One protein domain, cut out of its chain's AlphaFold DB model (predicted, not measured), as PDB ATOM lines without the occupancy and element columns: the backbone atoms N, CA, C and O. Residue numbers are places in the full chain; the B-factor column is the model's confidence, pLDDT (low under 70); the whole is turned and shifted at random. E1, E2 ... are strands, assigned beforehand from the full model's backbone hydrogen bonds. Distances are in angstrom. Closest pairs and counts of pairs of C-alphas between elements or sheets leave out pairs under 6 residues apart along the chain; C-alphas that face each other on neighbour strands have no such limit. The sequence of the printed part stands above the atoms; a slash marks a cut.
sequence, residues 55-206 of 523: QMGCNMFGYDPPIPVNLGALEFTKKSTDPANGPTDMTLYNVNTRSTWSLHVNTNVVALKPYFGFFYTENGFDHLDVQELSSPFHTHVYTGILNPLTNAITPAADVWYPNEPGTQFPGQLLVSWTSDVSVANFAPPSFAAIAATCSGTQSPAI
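AT A GLANCE: This is residues 55 to 206 of the 523 residues of an uncharacterized protein of Minicystis rosea (UniProt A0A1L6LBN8). With little regular structure, antiparallel sheets E1 E8 E3 and E2 E7 E4 E5 make a sandwich; residues 73 to 97 loop far out. Eight named strands lie among 152 printed residues, class all strand. It is compact: radius of gyration of the C-alphas 17.3 A, spans 60 by 30 by 25 A.

IN THESE COORDINATES: Find E1, residues 67 to 72, from C-alpha 67 at (124.834, 133.192, 147.853). Next come E2, 98 to 104; E3, 109 to 116; E4, 127 to 132; E5, 138 to 142; E6, 145 to 147; E7, 172 to 178. E8, 190 to 198, 23.8 A, ends at (130.184, 120.013, 146.353).

HOW THE PARTS SIT: In the hairpin E4 and E5, find N 130 and O 140 within hydrogen-bond range, 2.9 A. E6 pairs with no named strand. C-alphas 72 and 177, the closest of E1 and E7, are 6.9 A apart.

THE WHOLE: The printed part has no cut. Links E1 to E2, E6 to E7 and E7 to E8 are long. Residues 73 to 97, 150 and 180 to 188 have pLDDT under 70.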
ATOM      1  N   GLN A  55     139.824 126.137 141.517       88.56
ATOM      2  CA  GLN A  55     138.395 126.022 141.766       88.56
ATOM      3  C   GLN A  55     138.146 125.972 143.276       88.56
ATOM      4  O   GLN A  55     138.687 125.085 143.949       88.56
ATOM      5  N   MET A  56     137.319 126.875 143.812       90.56
ATOM      6  CA  MET A  56     137.009 126.850 145.240       90.56
ATOM      7  C   MET A  56     136.072 125.706 145.596       90.56
ATOM      8  O   MET A  56     135.190 125.300 144.836       90.56
ATOM      9  N   GLY A  57     136.305 125.164 146.787       88.88
ATOM     10  CA  GLY A  57     135.484 124.120 147.368       88.88
ATOM     11  C   GLY A  57     134.205 124.632 148.016       88.88
ATOM     12  O   GLY A  57     134.060 125.818 148.281       88.88
ATOM     13  N   CYS A  58     133.295 123.709 148.316       92.06
ATOM     14  CA  CYS A  58     132.064 123.994 149.053       92.06
ATOM     15  C   CYS A  58     131.659 122.784 149.923       92.06
ATOM     16  O   CYS A  58     132.301 121.723 149.870       92.06
ATOM     17  N   ASN A  59     130.660 122.921 150.793       93.00
ATOM     18  CA  ASN A  59     130.299 121.877 151.760       93.00
ATOM     19  C   ASN A  59     129.812 120.586 151.073       93.00
ATOM     20  O   ASN A  59     129.012 120.612 150.140       93.00
ATOM     21  N   MET A  60     130.301 119.437 151.550       93.62
ATOM     22  CA  MET A  60     130.016 118.102 150.996       93.62
ATOM     23  C   MET A  60     128.837 117.387 151.676       93.62
ATOM     24  O   MET A  60     128.335 116.390 151.166       93.62
ATOM     25  N   PHE A  61     128.445 117.836 152.871       91.88
ATOM     26  CA  PHE A  61     127.446 117.175 153.722       91.88
ATOM     27  C   PHE A  61     126.163 117.994 153.883       91.88
ATOM     28  O   PHE A  61     125.258 117.602 154.620       91.88
ATOM     29  N   GLY A  62     126.089 119.137 153.214       93.50
ATOM     30  CA  GLY A  62     124.960 120.042 153.252       93.50
ATOM     31  C   GLY A  62     125.184 121.215 152.315       93.50
ATOM     32  O   GLY A  62     126.235 121.331 151.688       93.50
ATOM     33  N   TYR A  63     124.177 122.073 152.244       96.44
ATOM     34  CA  TYR A  63     124.260 123.307 151.485       96.44
ATOM     35  C   TYR A  63     125.034 124.357 152.271       96.44
ATOM     36  O   TYR A  63     124.826 124.515 153.479       96.44
ATOM     37  N   ASP A  64     125.906 125.071 151.572       95.75
ATOM     38  CA  ASP A  64     126.547 126.267 152.099       95.75
ATOM     39  C   ASP A  64     125.543 127.400 152.339       95.75
ATOM     40  O   ASP A  64     124.371 127.297 151.955       95.75
ATOM     41  N   PRO A  65     125.955 128.483 153.022       95.69
ATOM     42  CA  PRO A  65     125.131 129.677 153.109       95.69
ATOM     43  C   PRO A  65     124.655 130.121 151.711       95.69
ATOM     44  O   PRO A  65     125.459 130.127 150.778       95.69
ATOM     45  N   PRO A  66     123.369 130.486 151.540       95.81
ATOM     46  CA  PRO A  66     122.872 130.954 150.253       95.81
ATOM     47  C   PRO A  66     123.637 132.191 149.776       95.81
ATOM     48  O   PRO A  66     123.714 133.197 150.483       95.81
ATOM     49  N   ILE A  67     124.162 132.109 148.561       95.50
ATOM     50  CA  ILE A  67     124.834 133.192 147.853       95.50
ATOM     51  C   ILE A  67     123.748 134.051 147.195       95.50
ATOM     52  O   ILE A  67     122.896 133.484 146.503       95.50
ATOM     53  N   PRO A  68     123.726 135.382 147.398       92.56
ATOM     54  CA  PRO A  68     122.776 136.250 146.717       92.56
ATOM     55  C   PRO A  68     122.940 136.139 145.202       92.56
ATOM     56  O   PRO A  68     124.053 136.206 144.683       92.56
ATOM     57  N   VAL A  69     121.823 135.986 144.497       90.81
ATOM     58  CA  VAL A  69     121.796 135.980 143.035       90.81
ATOM     59  C   VAL A  69     120.680 136.874 142.542       90.81
ATOM     60  O   VAL A  69     119.713 137.138 143.257       90.81
ATOM     61  N   ASN A  70     120.800 137.305 141.296       83.50
ATOM     62  CA  ASN A  70     119.715 137.951 140.591       83.50
ATOM     63  C   ASN A  70     119.468 137.138 139.316       83.50
ATOM     64  O   ASN A  70     120.011 137.425 138.252       83.50
ATOM     65  N   LEU A  71     118.722 136.039 139.450       84.50
ATOM     66  CA  LEU A  71     118.461 135.115 138.346       84.50
ATOM     67  C   LEU A  71     116.965 135.102 138.050       84.50
ATOM     68  O   LEU A  71     116.171 134.631 138.859       84.50
ATOM     69  N   GLY A  72     116.571 135.627 136.898       78.31
ATOM     70  CA  GLY A  72     115.172 135.692 136.501       78.31
ATOM     71  C   GLY A  72     114.934 136.759 135.452       78.31
ATOM     72  O   GLY A  72     115.856 137.162 134.741       78.31
ATOM     73  N   ALA A  73     113.700 137.243 135.392       68.88
ATOM     74  CA  ALA A  73     113.244 138.164 134.361       68.88
ATOM     75  C   ALA A  73     113.659 139.625 134.639       68.88
ATOM     76  O   ALA A  73     112.845 140.547 134.689       68.88
ATOM     77  N   LEU A  74     114.951 139.840 134.883       56.53
ATOM     78  CA  LEU A  74     115.531 141.137 135.270       56.53
ATOM     79  C   LEU A  74     115.421 142.209 134.192       56.53
ATOM     80  O   LEU A  74     115.556 143.400 134.462       56.53
ATOM     81  N   GLU A  75     115.156 141.765 132.974       51.03
ATOM     82  CA  GLU A  75     114.872 142.578 131.803       51.03
ATOM     83  C   GLU A  75     113.615 143.438 131.951       51.03
ATOM     84  O   GLU A  75     113.475 144.474 131.297       51.03
ATOM     85  N   PHE A  76     112.739 143.071 132.887       51.78
ATOM     86  CA  PHE A  76     111.621 143.888 133.317       51.78
ATOM     87  C   PHE A  76     112.070 144.938 134.332       51.78
ATOM     88  O   PHE A  76     111.891 144.815 135.548       51.78
ATOM     89  N   THR A  77     112.620 146.038 133.830       47.94
ATOM     90  CA  THR A  77     112.788 147.223 134.667       47.94
ATOM     91  C   THR A  77     111.454 147.951 134.781       47.94
ATOM     92  O   THR A  77     110.983 148.565 133.826       47.94
ATOM     93  N   LYS A  78     110.868 147.964 135.984       46.78
ATOM     94  CA  LYS A  78     109.738 148.843 136.302       46.78
ATOM     95  C   LYS A  78     110.178 150.305 136.192       46.78
ATOM     96  O   LYS A  78     110.713 150.870 137.145       46.78
ATOM     97  N   LYS A  79     109.913 150.950 135.055       46.06
ATOM     98  CA  LYS A  79     109.934 152.415 134.960       46.06
ATOM     99  C   LYS A  79     108.529 152.947 135.215       46.06
ATOM    100  O   LYS A  79     107.677 152.899 134.336       46.06
ATOM    101  N   SER A  80     108.305 153.461 136.425       44.84
ATOM    102  CA  SER A  80     107.132 154.292 136.720       44.84
ATOM    103  C   SER A  80     107.148 155.510 135.796       44.84
ATOM    104  O   SER A  80     108.209 156.087 135.526       44.84
ATOM    105  N   THR A  81     105.990 155.895 135.264       43.97
ATOM    106  CA  THR A  81     105.930 157.137 134.496       43.97
ATOM    107  C   THR A  81     106.039 158.305 135.462       43.97
ATOM    108  O   THR A  81     105.252 158.386 136.395       43.97
ATOM    109  N   ASP A  82     106.957 159.233 135.219       40.25
ATOM    110  CA  ASP A  82     106.992 160.491 135.967       40.25
ATOM    111  C   ASP A  82     105.766 161.363 135.596       40.25
ATOM    112  O   ASP A  82     105.504 161.529 134.396       40.25
ATOM    113  N   PRO A  83     104.995 161.907 136.567       39.94
ATOM    114  CA  PRO A  83     105.137 161.750 138.016       39.94
ATOM    115  C   PRO A  83     104.679 160.386 138.525       39.94
ATOM    116  O   PRO A  83     103.550 159.960 138.267       39.94
ATOM    117  N   ALA A  84     105.541 159.755 139.326       43.38
ATOM    118  CA  ALA A  84     105.194 158.551 140.070       43.38
ATOM    119  C   ALA A  84     103.882 158.783 140.843       43.38
ATOM    120  O   ALA A  84     103.727 159.817 141.505       43.38
ATOM    121  N   ASN A  85     102.947 157.826 140.776       44.66
ATOM    122  CA  ASN A  85     101.574 157.912 141.312       44.66
ATOM    123  C   ASN A  85     100.567 158.768 140.505       44.66
ATOM    124  O   ASN A  85      99.478 159.066 141.005       44.66
ATOM    125  N   GLY A  86     100.889 159.177 139.275       45.00
ATOM    126  CA  GLY A  86      99.921 159.798 138.370       45.00
ATOM    127  C   GLY A  86      98.871 158.800 137.840       45.00
ATOM    128  O   GLY A  86      99.122 157.601 137.785       45.00
ATOM    129  N   PRO A  87      97.698 159.261 137.368       34.62
ATOM    130  CA  PRO A  87      96.686 158.397 136.738       34.62
ATOM    131  C   PRO A  87      97.154 157.751 135.418       34.62
ATOM    132  O   PRO A  87      96.439 156.932 134.848       34.62
ATOM    133  N   THR A  88      98.336 158.132 134.927       40.81
ATOM    134  CA  THR A  88      99.024 157.578 133.754       40.81
ATOM    135  C   THR A  88     100.224 156.701 134.126       40.81
ATOM    136  O   THR A  88     101.021 156.401 133.243       40.81
ATOM    137  N   ASP A  89     100.378 156.332 135.406       41.34
ATOM    138  CA  ASP A  89     101.447 155.449 135.885       41.34
ATOM    139  C   ASP A  89     101.297 154.057 135.269       41.34
ATOM    140  O   ASP A  89     100.509 153.226 135.716       41.34
ATOM    141  N   MET A  90     102.014 153.846 134.168       40.75
ATOM    142  CA  MET A  90     102.095 152.576 133.464       40.75
ATOM    143  C   MET A  90     103.408 151.899 133.837       40.75
ATOM    144  O   MET A  90     104.479 152.472 133.636       40.75
ATOM    145  N   THR A  91     103.323 150.674 134.354       44.41
ATOM    146  CA  THR A  91     104.486 149.790 134.440       44.41
ATOM    147  C   THR A  91     104.741 149.245 133.042       44.41
ATOM    148  O   THR A  91     103.895 148.543 132.494       44.41
ATOM    149  N   LEU A  92     105.866 149.625 132.445       45.28
ATOM    150  CA  LEU A  92     106.277 149.116 131.141       45.28
ATOM    151  C   LEU A  92     107.194 147.913 131.353       45.28
ATOM    152  O   LEU A  92     108.148 147.991 132.125       45.28
ATOM    153  N   TYR A  93     106.874 146.819 130.677       45.59
ATOM    154  CA  TYR A  93     107.641 145.581 130.654       45.59
ATOM    155  C   TYR A  93     108.263 145.449 129.256       45.59
ATOM    156  O   TYR A  93     107.593 145.763 128.270       45.59
ATOM    157  N   ASN A  94     109.531 145.032 129.158       45.22
ATOM    158  CA  ASN A  94     110.093 144.607 127.871       45.22
ATOM    159  C   ASN A  94     109.333 143.361 127.385       45.22
ATOM    160  O   ASN A  94     108.862 142.568 128.183       45.22
ATOM    161  N   VAL A  95     109.082 143.267 126.086       49.53
ATOM    162  CA  VAL A  95     107.848 142.686 125.532       49.53
ATOM    163  C   VAL A  95     108.078 141.275 124.975       49.53
ATOM    164  O   VAL A  95     108.969 141.116 124.153       49.53
ATOM    165  N   ASN A  96     107.224 140.306 125.344       49.28
ATOM    166  CA  ASN A  96     107.044 138.975 124.722       49.28
ATOM    167  C   ASN A  96     108.355 138.273 124.315       49.28
ATOM    168  O   ASN A  96     108.663 138.135 123.131       49.28
ATOM    169  N   THR A  97     109.150 137.867 125.301       58.28
ATOM    170  CA  THR A  97     110.470 137.286 125.075       58.28
ATOM    171  C   THR A  97     110.545 135.867 125.617       58.28
ATOM    172  O   THR A  97     110.177 135.595 126.760       58.28
ATOM    173  N   ARG A  98     111.029 134.944 124.779       70.06
ATOM    174  CA  ARG A  98     111.684 133.729 125.258       70.06
ATOM    175  C   ARG A  98     113.181 134.013 125.359       70.06
ATOM    176  O   ARG A  98     113.925 133.670 124.447       70.06
ATOM    177  N   SER A  99     113.612 134.631 126.448       74.38
ATOM    178  CA  SER A  99     115.037 134.868 126.704       74.38
ATOM    179  C   SER A  99     115.651 133.582 127.251       74.38
ATOM    180  O   SER A  99     115.070 132.955 128.137       74.38
ATOM    181  N   THR A 100     116.789 133.139 126.716       81.50
ATOM    182  CA  THR A 100     117.479 131.932 127.198       81.50
ATOM    183  C   THR A 100     118.956 132.216 127.360       81.50
ATOM    184  O   THR A 100     119.636 132.501 126.386       81.50
ATOM    185  N   TRP A 101     119.466 132.035 128.570       87.31
ATOM    186  CA  TRP A 101     120.876 132.213 128.886       87.31
ATOM    187  C   TRP A 101     121.406 131.000 129.648       87.31
ATOM    188  O   TRP A 101     120.675 130.067 129.991       87.31
ATOM    189  N   SER A 102     122.709 130.984 129.895       92.38
ATOM    190  CA  SER A 102     123.352 129.898 130.637       92.38
ATOM    191  C   SER A 102     123.790 130.353 132.021       92.38
ATOM    192  O   SER A 102     124.178 131.501 132.197       92.38
ATOM    193  N   LEU A 103     123.722 129.451 133.000       95.25
ATOM    194  CA  LEU A 103     124.301 129.625 134.328       95.25
ATOM    195  C   LEU A 103     125.471 128.655 134.482       95.25
ATOM    196  O   LEU A 103     125.294 127.440 134.365       95.25
ATOM    197  N   HIS A 104     126.643 129.203 134.778       96.50
ATOM    198  CA  HIS A 104     127.893 128.482 134.931       96.50
ATOM    199  C   HIS A 104     128.316 128.406 136.398       96.50
ATOM    200  O   HIS A 104     128.295 129.392 137.135       96.50
ATOM    201  N   VAL A 105     128.738 127.218 136.813       96.00
ATOM    202  CA  VAL A 105     129.302 126.936 138.133       96.00
ATOM    203  C   VAL A 105     130.517 126.033 137.993       96.00
ATOM    204  O   VAL A 105     130.748 125.408 136.956       96.00
ATOM    205  N   ASN A 106     131.287 125.915 139.066       94.25
ATOM    206  CA  ASN A 106     132.422 125.011 139.091       94.25
ATOM    207  C   ASN A 106     132.022 123.544 138.917       94.25
ATOM    208  O   ASN A 106     130.966 123.088 139.358       94.25
ATOM    209  N   THR A 107     132.923 122.761 138.328       92.25
ATOM    210  CA  THR A 107     132.692 121.331 138.059       92.25
ATOM    211  C   THR A 107     132.625 120.467 139.318       92.25
ATOM    212  O   THR A 107     132.139 119.337 139.281       92.25
ATOM    213  N   ASN A 108     133.118 120.979 140.448       91.88
ATOM    214  CA  ASN A 108     133.020 120.314 141.744       91.88
ATOM    215  C   ASN A 108     131.645 120.495 142.419       91.88
ATOM    216  O   ASN A 108     131.364 119.764 143.370       91.88
ATOM    217  N   VAL A 109     130.788 121.408 141.942       94.38
ATOM    218  CA  VAL A 109     129.433 121.630 142.470       94.38
ATOM    219  C   VAL A 109     128.517 120.501 142.022       94.38
ATOM    220  O   VAL A 109     128.234 120.359 140.838       94.38
ATOM    221  N   VAL A 110     128.000 119.702 142.951       94.44
ATOM    222  CA  VAL A 110     127.117 118.578 142.598       94.44
ATOM    223  C   VAL A 110     125.650 118.967 142.602       94.44
ATOM    224  O   VAL A 110     124.894 118.421 141.807       94.44
ATOM    225  N   ALA A 111     125.244 119.905 143.462       96.12
ATOM    226  CA  ALA A 111     123.861 120.349 143.513       96.12
ATOM    227  C   ALA A 111     123.728 121.818 143.927       96.12
ATOM    228  O   ALA A 111     124.518 122.336 144.719       96.12
ATOM    229  N   LEU A 112     122.676 122.457 143.424       97.69
ATOM    230  CA  LEU A 112     122.286 123.826 143.730       97.69
ATOM    231  C   LEU A 112     120.871 123.839 144.311       97.69
ATOM    232  O   LEU A 112     119.954 123.216 143.774       97.69
ATOM    233  N   LYS A 113     120.688 124.565 145.411       97.69
ATOM    234  CA  LYS A 113     119.387 124.826 146.021       97.69
ATOM    235  C   LYS A 113     118.990 126.273 145.753       97.69
ATOM    236  O   LYS A 113     119.569 127.165 146.376       97.69
ATOM    237  N   PRO A 114     118.024 126.532 144.862       96.50
ATOM    238  CA  PRO A 114     117.566 127.888 144.614       96.50
ATOM    239  C   PRO A 114     116.590 128.362 145.696       96.50
ATOM    240  O   PRO A 114     115.852 127.577 146.304       96.50
ATOM    241  N   TYR A 115     116.575 129.673 145.916       95.00
ATOM    242  CA  TYR A 115     115.680 130.361 146.837       95.00
ATOM    243  C   TYR A 115     114.937 131.461 146.085       95.00
ATOM    244  O   TYR A 115     115.545 132.344 145.477       95.00
ATOM    245  N   PHE A 116     113.612 131.423 146.152       89.75
ATOM    246  CA  PHE A 116     112.756 132.443 145.568       89.75
ATOM    247  C   PHE A 116     112.925 133.766 146.311       89.75
ATOM    248  O   PHE A 116     112.845 133.803 147.544       89.75
ATOM    249  N   GLY A 117     113.092 134.845 145.545       84.25
ATOM    250  CA  GLY A 117     112.756 136.190 145.997       84.25
ATOM    251  C   GLY A 117     111.244 136.375 145.939       84.25
ATOM    252  O   GLY A 117     110.498 135.482 146.326       84.25
ATOM    253  N   PHE A 118     110.776 137.493 145.398       81.69
ATOM    254  CA  PHE A 118     109.377 137.605 144.993       81.69
ATOM    255  C   PHE A 118     109.150 136.805 143.698       81.69
ATOM    256  O   PHE A 118     109.893 136.974 142.731       81.69
ATOM    257  N   PHE A 119     108.135 135.939 143.668       83.69
ATOM    258  CA  PHE A 119     107.832 135.121 142.490       83.69
ATOM    259  C   PHE A 119     106.322 135.022 142.272       83.69
ATOM    260  O   PHE A 119     105.620 134.297 142.988       83.69
ATOM    261  N   TYR A 120     105.845 135.779 141.286       80.94
ATOM    262  CA  TYR A 120     104.454 135.839 140.859       80.94
ATOM    263  C   TYR A 120     104.423 135.909 139.334       80.94
ATOM    264  O   TYR A 120     104.960 136.854 138.761       80.94
ATOM    265  N   THR A 121     103.783 134.938 138.694       78.06
ATOM    266  CA  THR A 121     103.657 134.879 137.233       78.06
ATOM    267  C   THR A 121     102.211 134.594 136.821       78.06
ATOM    268  O   THR A 121     101.433 134.047 137.617       78.06
ATOM    269  N   GLU A 122     101.818 134.986 135.605       72.75
ATOM    270  CA  GLU A 122     100.534 134.568 135.049       72.75
ATOM    271  C   GLU A 122     100.522 133.055 134.790       72.75
ATOM    272  O   GLU A 122     101.377 132.491 134.106       72.75
ATOM    273  N   ASN A 123      99.527 132.370 135.354       71.81
ATOM    274  CA  ASN A 123      99.448 130.920 135.269       71.81
ATOM    275  C   ASN A 123      99.177 130.454 133.829       71.81
ATOM    276  O   ASN A 123      98.107 130.718 133.285       71.81
ATOM    277  N   GLY A 124     100.099 129.663 133.276       70.62
ATOM    278  CA  GLY A 124      99.974 129.046 131.951       70.62
ATOM    279  C   GLY A 124     100.608 129.834 130.805       70.62
ATOM    280  O   GLY A 124     100.655 129.307 129.695       70.62
ATOM    281  N   PHE A 125     101.124 131.032 131.076       74.88
ATOM    282  CA  PHE A 125     101.780 131.880 130.083       74.88
ATOM    283  C   PHE A 125     103.201 132.205 130.523       74.88
ATOM    284  O   PHE A 125     104.169 131.788 129.884       74.88
ATOM    285  N   ASP A 126     103.318 132.827 131.692       78.81
ATOM    286  CA  ASP A 126     104.588 133.236 132.256       78.81
ATOM    287  C   ASP A 126     105.236 132.100 133.051       78.81
ATOM    288  O   ASP A 126     104.673 131.577 134.031       78.81
ATOM    289  N   HIS A 127     106.456 131.744 132.670       84.69
ATOM    290  CA  HIS A 127     107.226 130.736 133.378       84.69
ATOM    291  C   HIS A 127     108.727 130.941 133.215       84.69
ATOM    292  O   HIS A 127     109.217 131.457 132.211       84.69
ATOM    293  N   LEU A 128     109.451 130.504 134.241       88.38
ATOM    294  CA  LEU A 128     110.896 130.368 134.210       88.38
ATOM    295  C   LEU A 128     111.231 128.880 134.156       88.38
ATOM    296  O   LEU A 128     110.769 128.125 135.009       88.38
ATOM    297  N   ASP A 129     112.060 128.478 133.202       91.56
ATOM    298  CA  ASP A 129     112.588 127.122 133.115       91.56
ATOM    299  C   ASP A 129     114.062 127.086 133.499       91.56
ATOM    300  O   ASP A 129     114.841 127.958 133.117       91.56
ATOM    301  N   VAL A 130     114.454 126.035 134.215       94.38
ATOM    302  CA  VAL A 130     115.859 125.676 134.423       94.38
ATOM    303  C   VAL A 130     116.072 124.265 133.905       94.38
ATOM    304  O   VAL A 130     115.511 123.304 134.432       94.38
ATOM    305  N   GLN A 131     116.870 124.142 132.852       94.62
ATOM    306  CA  GLN A 131     117.191 122.880 132.209       94.62
ATOM    307  C   GLN A 131     118.588 122.403 132.613       94.62
ATOM    308  O   GLN A 131     119.598 123.078 132.403       94.62
ATOM    309  N   GLU A 132     118.630 121.187 133.140       93.81
ATOM    310  CA  GLU A 132     119.843 120.421 133.380       93.81
ATOM    311  C   GLU A 132     120.278 119.753 132.075       93.81
ATOM    312  O   GLU A 132     119.491 119.076 131.407       93.81
ATOM    313  N   LEU A 133     121.547 119.930 131.705       89.25
ATOM    314  CA  LEU A 133     122.116 119.430 130.449       89.25
ATOM    315  C   LEU A 133     122.592 117.965 130.537       89.25
ATOM    316  O   LEU A 133     123.540 117.554 129.859       89.25
ATOM    317  N   SER A 134     121.914 117.177 131.375       85.12
ATOM    318  CA  SER A 134     122.069 115.731 131.545       85.12
ATOM    319  C   SER A 134     121.350 114.938 130.448       85.12
ATOM    320  O   SER A 134     120.526 115.459 129.698       85.12
ATOM    321  N   SER A 135     121.637 113.638 130.357       78.50
ATOM    322  CA  SER A 135     120.884 112.700 129.518       78.50
ATOM    323  C   SER A 135     120.234 111.619 130.398       78.50
ATOM    324  O   SER A 135     120.961 110.747 130.881       78.50
ATOM    325  N   PRO A 136     118.892 111.589 130.550       83.81
ATOM    326  CA  PRO A 136     117.909 112.465 129.903       83.81
ATOM    327  C   PRO A 136     117.961 113.903 130.434       83.81
ATOM    328  O   PRO A 136     118.404 114.138 131.557       83.81
ATOM    329  N   PHE A 137     117.500 114.851 129.618       84.50
ATOM    330  CA  PHE A 137     117.357 116.241 130.045       84.50
ATOM    331  C   PHE A 137     116.272 116.338 131.120       84.50
ATOM    332  O   PHE A 137     115.174 115.800 130.942       84.50
ATOM    333  N   HIS A 138     116.572 117.051 132.201       90.81
ATOM    334  CA  HIS A 138     115.613 117.402 133.242       90.81
ATOM    335  C   HIS A 138     115.324 118.903 133.167       90.81
ATOM    336  O   HIS A 138     116.241 119.711 133.059       90.81
ATOM    337  N   THR A 139     114.047 119.280 133.194       94.44
ATOM    338  CA  THR A 139     113.616 120.683 133.161       94.44
ATOM    339  C   THR A 139     112.731 120.958 134.363       94.44
ATOM    340  O   THR A 139     111.722 120.279 134.563       94.44
ATOM    341  N   HIS A 140     113.111 121.963 135.143       94.50
ATOM    342  CA  HIS A 140     112.333 122.500 136.254       94.50
ATOM    343  C   HIS A 140     111.561 123.716 135.758       94.50
ATOM    344  O   HIS A 140     112.176 124.638 135.232       94.50
ATOM    345  N   VAL A 141     110.237 123.712 135.915       93.38
ATOM    346  CA  VAL A 141     109.350 124.779 135.423       93.38
ATOM    347  C   VAL A 141     108.740 125.514 136.612       93.38
ATOM    348  O   VAL A 141     108.050 124.912 137.438       93.38
ATOM    349  N   TYR A 142     108.958 126.824 136.678       91.25
ATOM    350  CA  TYR A 142     108.500 127.697 137.753       91.25
ATOM    351  C   TYR A 142     107.428 128.655 137.238       91.25
ATOM    352  O   TYR A 142     107.693 129.504 136.390       91.25
ATOM    353  N   THR A 143     106.212 128.540 137.771       89.44
ATOM    354  CA  THR A 143     105.064 129.380 137.396       89.44
ATOM    355  C   THR A 143     104.132 129.600 138.594       89.44
ATOM    356  O   THR A 143     104.208 128.890 139.602       89.44
ATOM    357  N   GLY A 144     103.243 130.585 138.492       85.81
ATOM    358  CA  GLY A 144     102.259 130.934 139.505       85.81
ATOM    359  C   GLY A 144     102.847 131.738 140.665       85.81
ATOM    360  O   GLY A 144     103.716 132.589 140.486       85.81
ATOM    361  N   ILE A 145     102.327 131.502 141.874       87.25
ATOM    362  CA  ILE A 145     102.689 132.244 143.090       87.25
ATOM    363  C   ILE A 145     103.503 131.326 144.001       87.25
ATOM    364  O   ILE A 145     102.932 130.489 144.702       87.25
ATOM    365  N   LEU A 146     104.827 131.486 144.004       86.31
ATOM    366  CA  LEU A 146     105.737 130.636 144.789       86.31
ATOM    367  C   LEU A 146     106.233 131.339 146.058       86.31
ATOM    368  O   LEU A 146     106.369 130.707 147.104       86.31
ATOM    369  N   ASN A 147     106.430 132.659 145.999       85.50
ATOM    370  CA  ASN A 147     106.732 133.484 147.165       85.50
ATOM    371  C   ASN A 147     106.147 134.898 146.983       85.50
ATOM    372  O   ASN A 147     106.745 135.734 146.303       85.50
ATOM    373  N   PRO A 148     104.970 135.185 147.569       78.06
ATOM    374  CA  PRO A 148     104.321 136.487 147.430       78.06
ATOM    375  C   PRO A 148     104.907 137.561 148.363       78.06
ATOM    376  O   PRO A 148     104.453 138.705 148.333       78.06
ATOM    377  N   LEU A 149     105.864 137.212 149.233       75.12
ATOM    378  CA  LEU A 149     106.442 138.127 150.216       75.12
ATOM    379  C   LEU A 149     107.691 138.801 149.642       75.12
ATOM    380  O   LEU A 149     108.598 138.139 149.154       75.12
ATOM    381  N   THR A 150     107.772 140.126 149.737       66.94
ATOM    382  CA  THR A 150     108.878 140.909 149.157       66.94
ATOM    383  C   THR A 150     110.136 140.964 150.028       66.94
ATOM    384  O   THR A 150     111.161 141.459 149.575       66.94
ATOM    385  N   ASN A 151     110.078 140.497 151.278       72.25
ATOM    386  CA  ASN A 151     111.139 140.682 152.276       72.25
ATOM    387  C   ASN A 151     111.761 139.383 152.814       72.25
ATOM    388  O   ASN A 151     112.663 139.456 153.646       72.25
ATOM    389  N   ALA A 152     111.290 138.213 152.384       80.81
ATOM    390  CA  ALA A 152     111.811 136.922 152.820       80.81
ATOM    391  C   ALA A 152     112.184 136.076 151.604       80.81
ATOM    392  O   ALA A 152     111.404 135.997 150.658       80.81
ATOM    393  N   ILE A 153     113.347 135.421 151.648       89.12
ATOM    394  CA  ILE A 153     113.716 134.399 150.665       89.12
ATOM    395  C   ILE A 153     113.173 133.037 151.108       89.12
ATOM    396  O   ILE A 153     113.247 132.693 152.290       89.12
ATOM    397  N   THR A 154     112.627 132.261 150.172       91.44
ATOM    398  CA  THR A 154     112.015 130.951 150.463       91.44
ATOM    399  C   THR A 154     112.695 129.866 149.632       91.44
ATOM    400  O   THR A 154     112.814 130.047 148.423       91.44
ATOM    401  N   PRO A 155     113.142 128.739 150.218       93.44
ATOM    402  CA  PRO A 155     113.755 127.665 149.439       93.44
ATOM    403  C   PRO A 155     112.753 127.083 148.441       93.44
ATOM    404  O   PRO A 155     111.610 126.798 148.805       93.44
ATOM    405  N   ALA A 156     113.190 126.846 147.204       92.25
ATOM    406  CA  ALA A 156     112.392 126.079 146.259       92.25
ATOM    407  C   ALA A 156     112.269 124.617 146.702       92.25
ATOM    408  O   ALA A 156     113.084 124.115 147.479       92.25
ATOM    409  N   ALA A 157     111.264 123.903 146.199       91.56
ATOM    410  CA  ALA A 157     111.176 122.459 146.414       91.56
ATOM    411  C   ALA A 157     112.315 121.727 145.686       91.56
ATOM    412  O   ALA A 157     112.927 120.823 146.257       91.56
ATOM    413  N   ASP A 158     112.656 122.196 144.489       94.50
ATOM    414  CA  ASP A 158     113.607 121.542 143.596       94.50
ATOM    415  C   ASP A 158     115.064 121.715 144.026       94.50
ATOM    416  O   ASP A 158     115.409 122.500 144.920       94.50
ATOM    417  N   VAL A 159     115.915 120.926 143.386       96.31
ATOM    418  CA  VAL A 159     117.373 120.950 143.470       96.31
ATOM    419  C   VAL A 159     117.877 120.805 142.041       96.31
ATOM    420  O   VAL A 159     117.344 119.969 141.316       96.31
ATOM    421  N   TRP A 160     118.868 121.606 141.654       96.44
ATOM    422  CA  TRP A 160     119.463 121.542 140.321       96.44
ATOM    423  C   TRP A 160     120.793 120.804 140.352       96.44
ATOM    424  O   TRP A 160     121.605 121.055 141.247       96.44
ATOM    425  N   TYR A 161     121.046 119.954 139.363       95.88
ATOM    426  CA  TYR A 161     122.259 119.134 139.289       95.88
ATOM    427  C   TYR A 161     123.134 119.490 138.070       95.88
ATOM    428  O   TYR A 161     123.107 118.802 137.050       95.88
ATOM    429  N   PRO A 162     123.970 120.545 138.154       93.62
ATOM    430  CA  PRO A 162     124.761 121.037 137.015       93.62
ATOM    431  C   PRO A 162     125.884 120.085 136.565       93.62
ATOM    432  O   PRO A 162     126.428 120.232 135.471       93.62
ATOM    433  N   ASN A 163     126.259 119.111 137.399       91.06
ATOM    434  CA  ASN A 163     127.350 118.164 137.144       91.06
ATOM    435  C   ASN A 163     126.902 116.698 137.267       91.06
ATOM    436  O   ASN A 163     127.683 115.830 137.666       91.06
ATOM    437  N   GLU A 164     125.639 116.401 136.957       87.06
ATOM    438  CA  GLU A 164     125.151 115.023 136.997       87.06
ATOM    439  C   GLU A 164     125.888 114.112 135.986       87.06
ATOM    440  O   GLU A 164     126.238 114.555 134.883       87.06
ATOM    441  N   PRO A 165     126.154 112.830 136.318       82.00
ATOM    442  CA  PRO A 165     126.829 111.914 135.405       82.00
ATOM    443  C   PRO A 165     126.120 111.822 134.049       82.00
ATOM    444  O   PRO A 165     124.936 111.511 133.973       82.00
ATOM    445  N   GLY A 166     126.867 112.036 132.965       79.94
ATOM    446  CA  GLY A 166     126.315 112.043 131.607       79.94
ATOM    447  C   GLY A 166     125.874 113.421 131.108       79.94
ATOM    448  O   GLY A 166     125.350 113.496 129.996       79.94
ATOM    449  N   THR A 167     126.113 114.494 131.872       81.25
ATOM    450  CA  THR A 167     126.019 115.864 131.351       81.25
ATOM    451  C   THR A 167     126.984 116.080 130.186       81.25
ATOM    452  O   THR A 167     128.152 115.682 130.238       81.25
ATOM    453  N   GLN A 168     126.482 116.692 129.112       82.00
ATOM    454  CA  GLN A 168     127.311 117.075 127.964       82.00
ATOM    455  C   GLN A 168     128.157 118.315 128.270       82.00
ATOM    456  O   GLN A 168     129.232 118.478 127.692       82.00
ATOM    457  N   PHE A 169     127.693 119.144 129.207       87.75
ATOM    458  CA  PHE A 169     128.297 120.419 129.574       87.75
ATOM    459  C   PHE A 169     128.390 120.513 131.108       87.75
ATOM    460  O   PHE A 169     127.469 121.009 131.761       87.75
ATOM    461  N   PRO A 170     129.460 119.964 131.715       90.31
ATOM    462  CA  PRO A 170     129.642 119.987 133.163       90.31
ATOM    463  C   PRO A 170     129.682 121.414 133.710       90.31
ATOM    464  O   PRO A 170     130.453 122.242 133.233       90.31
ATOM    465  N   GLY A 171     128.876 121.682 134.735       92.06
ATOM    466  CA  GLY A 171     128.834 122.976 135.404       92.06
ATOM    467  C   GLY A 171     127.936 123.986 134.699       92.06
ATOM    468  O   GLY A 171     127.986 125.157 135.052       92.06
ATOM    469  N   GLN A 172     127.123 123.563 133.727       94.69
ATOM    470  CA  GLN A 172     126.231 124.444 132.978       94.69
ATOM    471  C   GLN A 172     124.760 124.044 133.154       94.69
ATOM    472  O   GLN A 172     124.385 122.879 133.009       94.69
ATOM    473  N   LEU A 173     123.920 125.045 133.412       95.19
ATOM    474  CA  LEU A 173     122.461 124.976 133.315       95.19
ATOM    475  C   LEU A 173     121.992 125.952 132.232       95.19
ATOM    476  O   LEU A 173     122.626 126.988 132.028       95.19
ATOM    477  N   LEU A 174     120.882 125.647 131.561       93.06
ATOM    478  CA  LEU A 174     120.176 126.639 130.745       93.06
ATOM    479  C   LEU A 174     119.011 127.200 131.541       93.06
ATOM    480  O   LEU A 174     118.249 126.448 132.143       93.06
ATOM    481  N   VAL A 175     118.877 128.516 131.531       90.75
ATOM    482  CA  VAL A 175     117.787 129.237 132.177       90.75
ATOM    483  C   VAL A 175     117.021 129.948 131.082       90.75
ATOM    484  O   VAL A 175     117.622 130.664 130.287       90.75
ATOM    485  N   SER A 176     115.709 129.748 131.025       87.25
ATOM    486  CA  SER A 176     114.858 130.501 130.113       87.25
ATOM    487  C   SER A 176     113.718 131.181 130.836       87.25
ATOM    488  O   SER A 176     113.129 130.633 131.764       87.25
ATOM    489  N   TRP A 177     113.398 132.380 130.381       82.81
ATOM    490  CA  TRP A 177     112.218 133.116 130.781       82.81
ATOM    491  C   TRP A 177     111.281 133.216 129.585       82.81
ATOM    492  O   TRP A 177     111.724 133.578 128.500       82.81
ATOM    493  N   THR A 178     110.008 132.892 129.791       79.38
ATOM    494  CA  THR A 178     108.955 133.018 128.783       79.38
ATOM    495  C   THR A 178     107.806 133.822 129.380       79.38
ATOM    496  O   THR A 178     107.344 133.496 130.475       79.38
ATOM    497  N   SER A 179     107.325 134.840 128.667       73.38
ATOM    498  CA  SER A 179     106.168 135.660 129.055       73.38
ATOM    499  C   SER A 179     105.375 136.108 127.834       73.38
ATOM    500  O   SER A 179     105.969 136.291 126.778       73.38
ATOM    501  N   ASP A 180     104.062 136.311 127.979       57.25
ATOM    502  CA  ASP A 180     103.122 136.610 126.889       57.25
ATOM    503  C   ASP A 180     102.697 138.089 126.769       57.25
ATOM    504  O   ASP A 180     101.806 138.374 125.976       57.25
ATOM    505  N   VAL A 181     103.374 139.008 127.483       53.44
ATOM    506  CA  VAL A 181     103.191 140.483 127.619       53.44
ATOM    507  C   VAL A 181     102.464 140.985 128.871       53.44
ATOM    508  O   VAL A 181     102.609 142.168 129.199       53.44
ATOM    509  N   SER A 182     101.729 140.145 129.604       50.97
ATOM    510  CA  SER A 182     100.943 140.569 130.776       50.97
ATOM    511  C   SER A 182     101.605 140.248 132.111       50.97
ATOM    512  O   SER A 182     100.978 139.722 133.029       50.97
ATOM    513  N   VAL A 183     102.855 140.676 132.307       48.84
ATOM    514  CA  VAL A 183     103.439 140.584 133.649       48.84
ATOM    515  C   VAL A 183     102.721 141.575 134.567       48.84
ATOM    516  O   VAL A 183     102.706 142.787 134.353       48.84
ATOM    517  N   ALA A 184     102.053 141.049 135.592       44.19
ATOM    518  CA  ALA A 184     101.333 141.852 136.573       44.19
ATOM    519  C   ALA A 184     102.266 142.888 137.234       44.19
ATOM    520  O   ALA A 184     103.429 142.578 137.459       44.19
ATOM    521  N   ASN A 185     101.717 144.063 137.615       53.91
ATOM    522  CA  ASN A 185     102.316 145.298 138.202       53.91
ATOM    523  C   ASN A 185     103.389 145.178 139.330       53.91
ATOM    524  O   ASN A 185     103.791 146.187 139.937       53.91
ATOM    525  N   PHE A 186     103.807 143.965 139.667       53.16
ATOM    526  CA  PHE A 186     104.733 143.583 140.719       53.16
ATOM    527  C   PHE A 186     106.183 143.458 140.216       53.16
ATOM    528  O   PHE A 186     106.483 143.707 139.048       53.16
ATOM    529  N   ALA A 187     107.097 143.146 141.140       62.34
ATOM    530  CA  ALA A 187     108.503 142.897 140.835       62.34
ATOM    531  C   ALA A 187     108.660 141.661 139.927       62.34
ATOM    532  O   ALA A 187     107.851 140.736 140.043       62.34
ATOM    533  N   PRO A 188     109.684 141.622 139.057       68.25
ATOM    534  CA  PRO A 188     109.895 140.481 138.183       68.25
ATOM    535  C   PRO A 188     110.175 139.195 138.969       68.25
ATOM    536  O   PRO A 188     110.891 139.231 139.978       68.25
ATOM    537  N   PRO A 189     109.638 138.051 138.508       76.81
ATOM    538  CA  PRO A 189     109.912 136.759 139.112       76.81
ATOM    539  C   PRO A 189     111.404 136.438 139.016       76.81
ATOM    540  O   PRO A 189     112.023 136.529 137.951       76.81
ATOM    541  N   SER A 190     111.984 136.088 140.161       84.88
ATOM    542  CA  SER A 190     113.416 135.826 140.276       84.88
ATOM    543  C   SER A 190     113.751 134.886 141.433       84.88
ATOM    544  O   SER A 190     113.047 134.790 142.447       84.88
ATOM    545  N   PHE A 191     114.879 134.205 141.286       90.31
ATOM    546  CA  PHE A 191     115.621 133.638 142.397       90.31
ATOM    547  C   PHE A 191     116.506 134.722 143.000       90.31
ATOM    548  O   PHE A 191     117.211 135.427 142.279       90.31
ATOM    549  N   ALA A 192     116.454 134.834 144.324       90.88
ATOM    550  CA  ALA A 192     117.204 135.825 145.088       90.88
ATOM    551  C   ALA A 192     118.484 135.251 145.707       90.88
ATOM    552  O   ALA A 192     119.366 136.004 146.116       90.88
ATOM    553  N   ALA A 193     118.579 133.924 145.832       94.69
ATOM    554  CA  ALA A 193     119.790 133.270 146.302       94.69
ATOM    555  C   ALA A 193     119.896 131.828 145.797       94.69
ATOM    556  O   ALA A 193     118.892 131.195 145.463       94.69
ATOM    557  N   ILE A 194     121.118 131.300 145.794       96.38
ATOM    558  CA  ILE A 194     121.423 129.898 145.502       96.38
ATOM    559  C   ILE A 194     122.410 129.395 146.551       96.38
ATOM    560  O   ILE A 194     123.402 130.053 146.841       96.38
ATOM    561  N   ALA A 195     122.161 128.216 147.110       97.44
ATOM    562  CA  ALA A 195     123.124 127.526 147.959       97.44
ATOM    563  C   ALA A 195     123.717 126.323 147.222       97.44
ATOM    564  O   ALA A 195     122.984 125.580 146.568       97.44
ATOM    565  N   ALA A 196     125.025 126.107 147.339       97.06
ATOM    566  CA  ALA A 196     125.723 125.021 146.656       97.06
ATOM    567  C   ALA A 196     126.120 123.899 147.622       97.06
ATOM    568  O   ALA A 196     126.274 124.110 148.826       97.06
ATOM    569  N   THR A 197     126.297 122.699 147.079       96.50
ATOM    570  CA  THR A 197     127.001 121.594 147.733       96.50
ATOM    571  C   THR A 197     127.936 120.939 146.725       96.50
ATOM    572  O   THR A 197     127.630 120.867 145.530       96.50
ATOM    573  N   CYS A 198     129.098 120.495 147.197       94.69
ATOM    574  CA  CYS A 198     130.184 120.013 146.353       94.69
ATOM    575  C   CYS A 198     130.408 118.517 146.521       94.69
ATOM    576  O   CYS A 198     130.002 117.892 147.502       94.69
ATOM    577  N   SER A 199     131.092 117.936 145.543       89.56
ATOM    578  CA  SER A 199     131.453 116.529 145.571       89.56
ATOM    579  C   SER A 199     132.335 116.204 146.782       89.56
ATOM    580  O   SER A 199     133.101 117.033 147.279       89.56
ATOM    581  N   GLY A 200     132.279 114.945 147.222       80.38
ATOM    582  CA  GLY A 200     133.168 114.410 148.259       80.38
ATOM    583  C   GLY A 200     134.657 114.398 147.874       80.38
ATOM    584  O   GLY A 200     135.515 114.105 148.701       80.38
ATOM    585  N   THR A 201     134.977 114.643 146.600       81.56
ATOM    586  CA  THR A 201     136.337 114.649 146.052       81.56
ATOM    587  C   THR A 201     136.487 115.870 145.162       81.56
ATOM    588  O   THR A 201     136.162 115.841 143.976       81.56
ATOM    589  N   GLN A 202     136.959 116.955 145.761       79.31
ATOM    590  CA  GLN A 202     137.094 118.239 145.092       79.31
ATOM    591  C   GLN A 202     138.490 118.337 144.488       79.31
ATOM    592  O   GLN A 202     139.491 118.075 145.158       79.31
ATOM    593  N   SER A 203     138.550 118.669 143.203       80.12
ATOM    594  CA  SER A 203     139.798 118.979 142.518       80.12
ATOM    595  C   SER A 203     139.930 120.497 142.447       80.12
ATOM    596  O   SER A 203     139.067 121.115 141.827       80.12
ATOM    597  N   PRO A 204     141.002 121.095 142.995       80.31
ATOM    598  CA  PRO A 204     141.281 122.512 142.769       80.31
ATOM    599  C   PRO A 204     141.670 122.777 141.308       80.31
ATOM    600  O   PRO A 204     141.541 123.889 140.804       80.31
ATOM    601  N   ALA A 205     142.132 121.745 140.589       83.75
ATOM    602  CA  ALA A 205     142.466 121.875 139.185       83.75
ATOM    603  C   ALA A 205     141.201 122.116 138.363       83.75
ATOM    604  O   ALA A 205     140.278 121.303 138.366       83.75
ATOM    605  N   ILE A 206     141.225 123.195 137.595       81.00
ATOM    606  CA  ILE A 206     140.177 123.535 136.646       81.00
ATOM    607  C   ILE A 206     140.177 122.520 135.499       81.00
ATOM    608  O   ILE A 206     141.131 122.424 134.714       81.00
TER     609      ILE A 206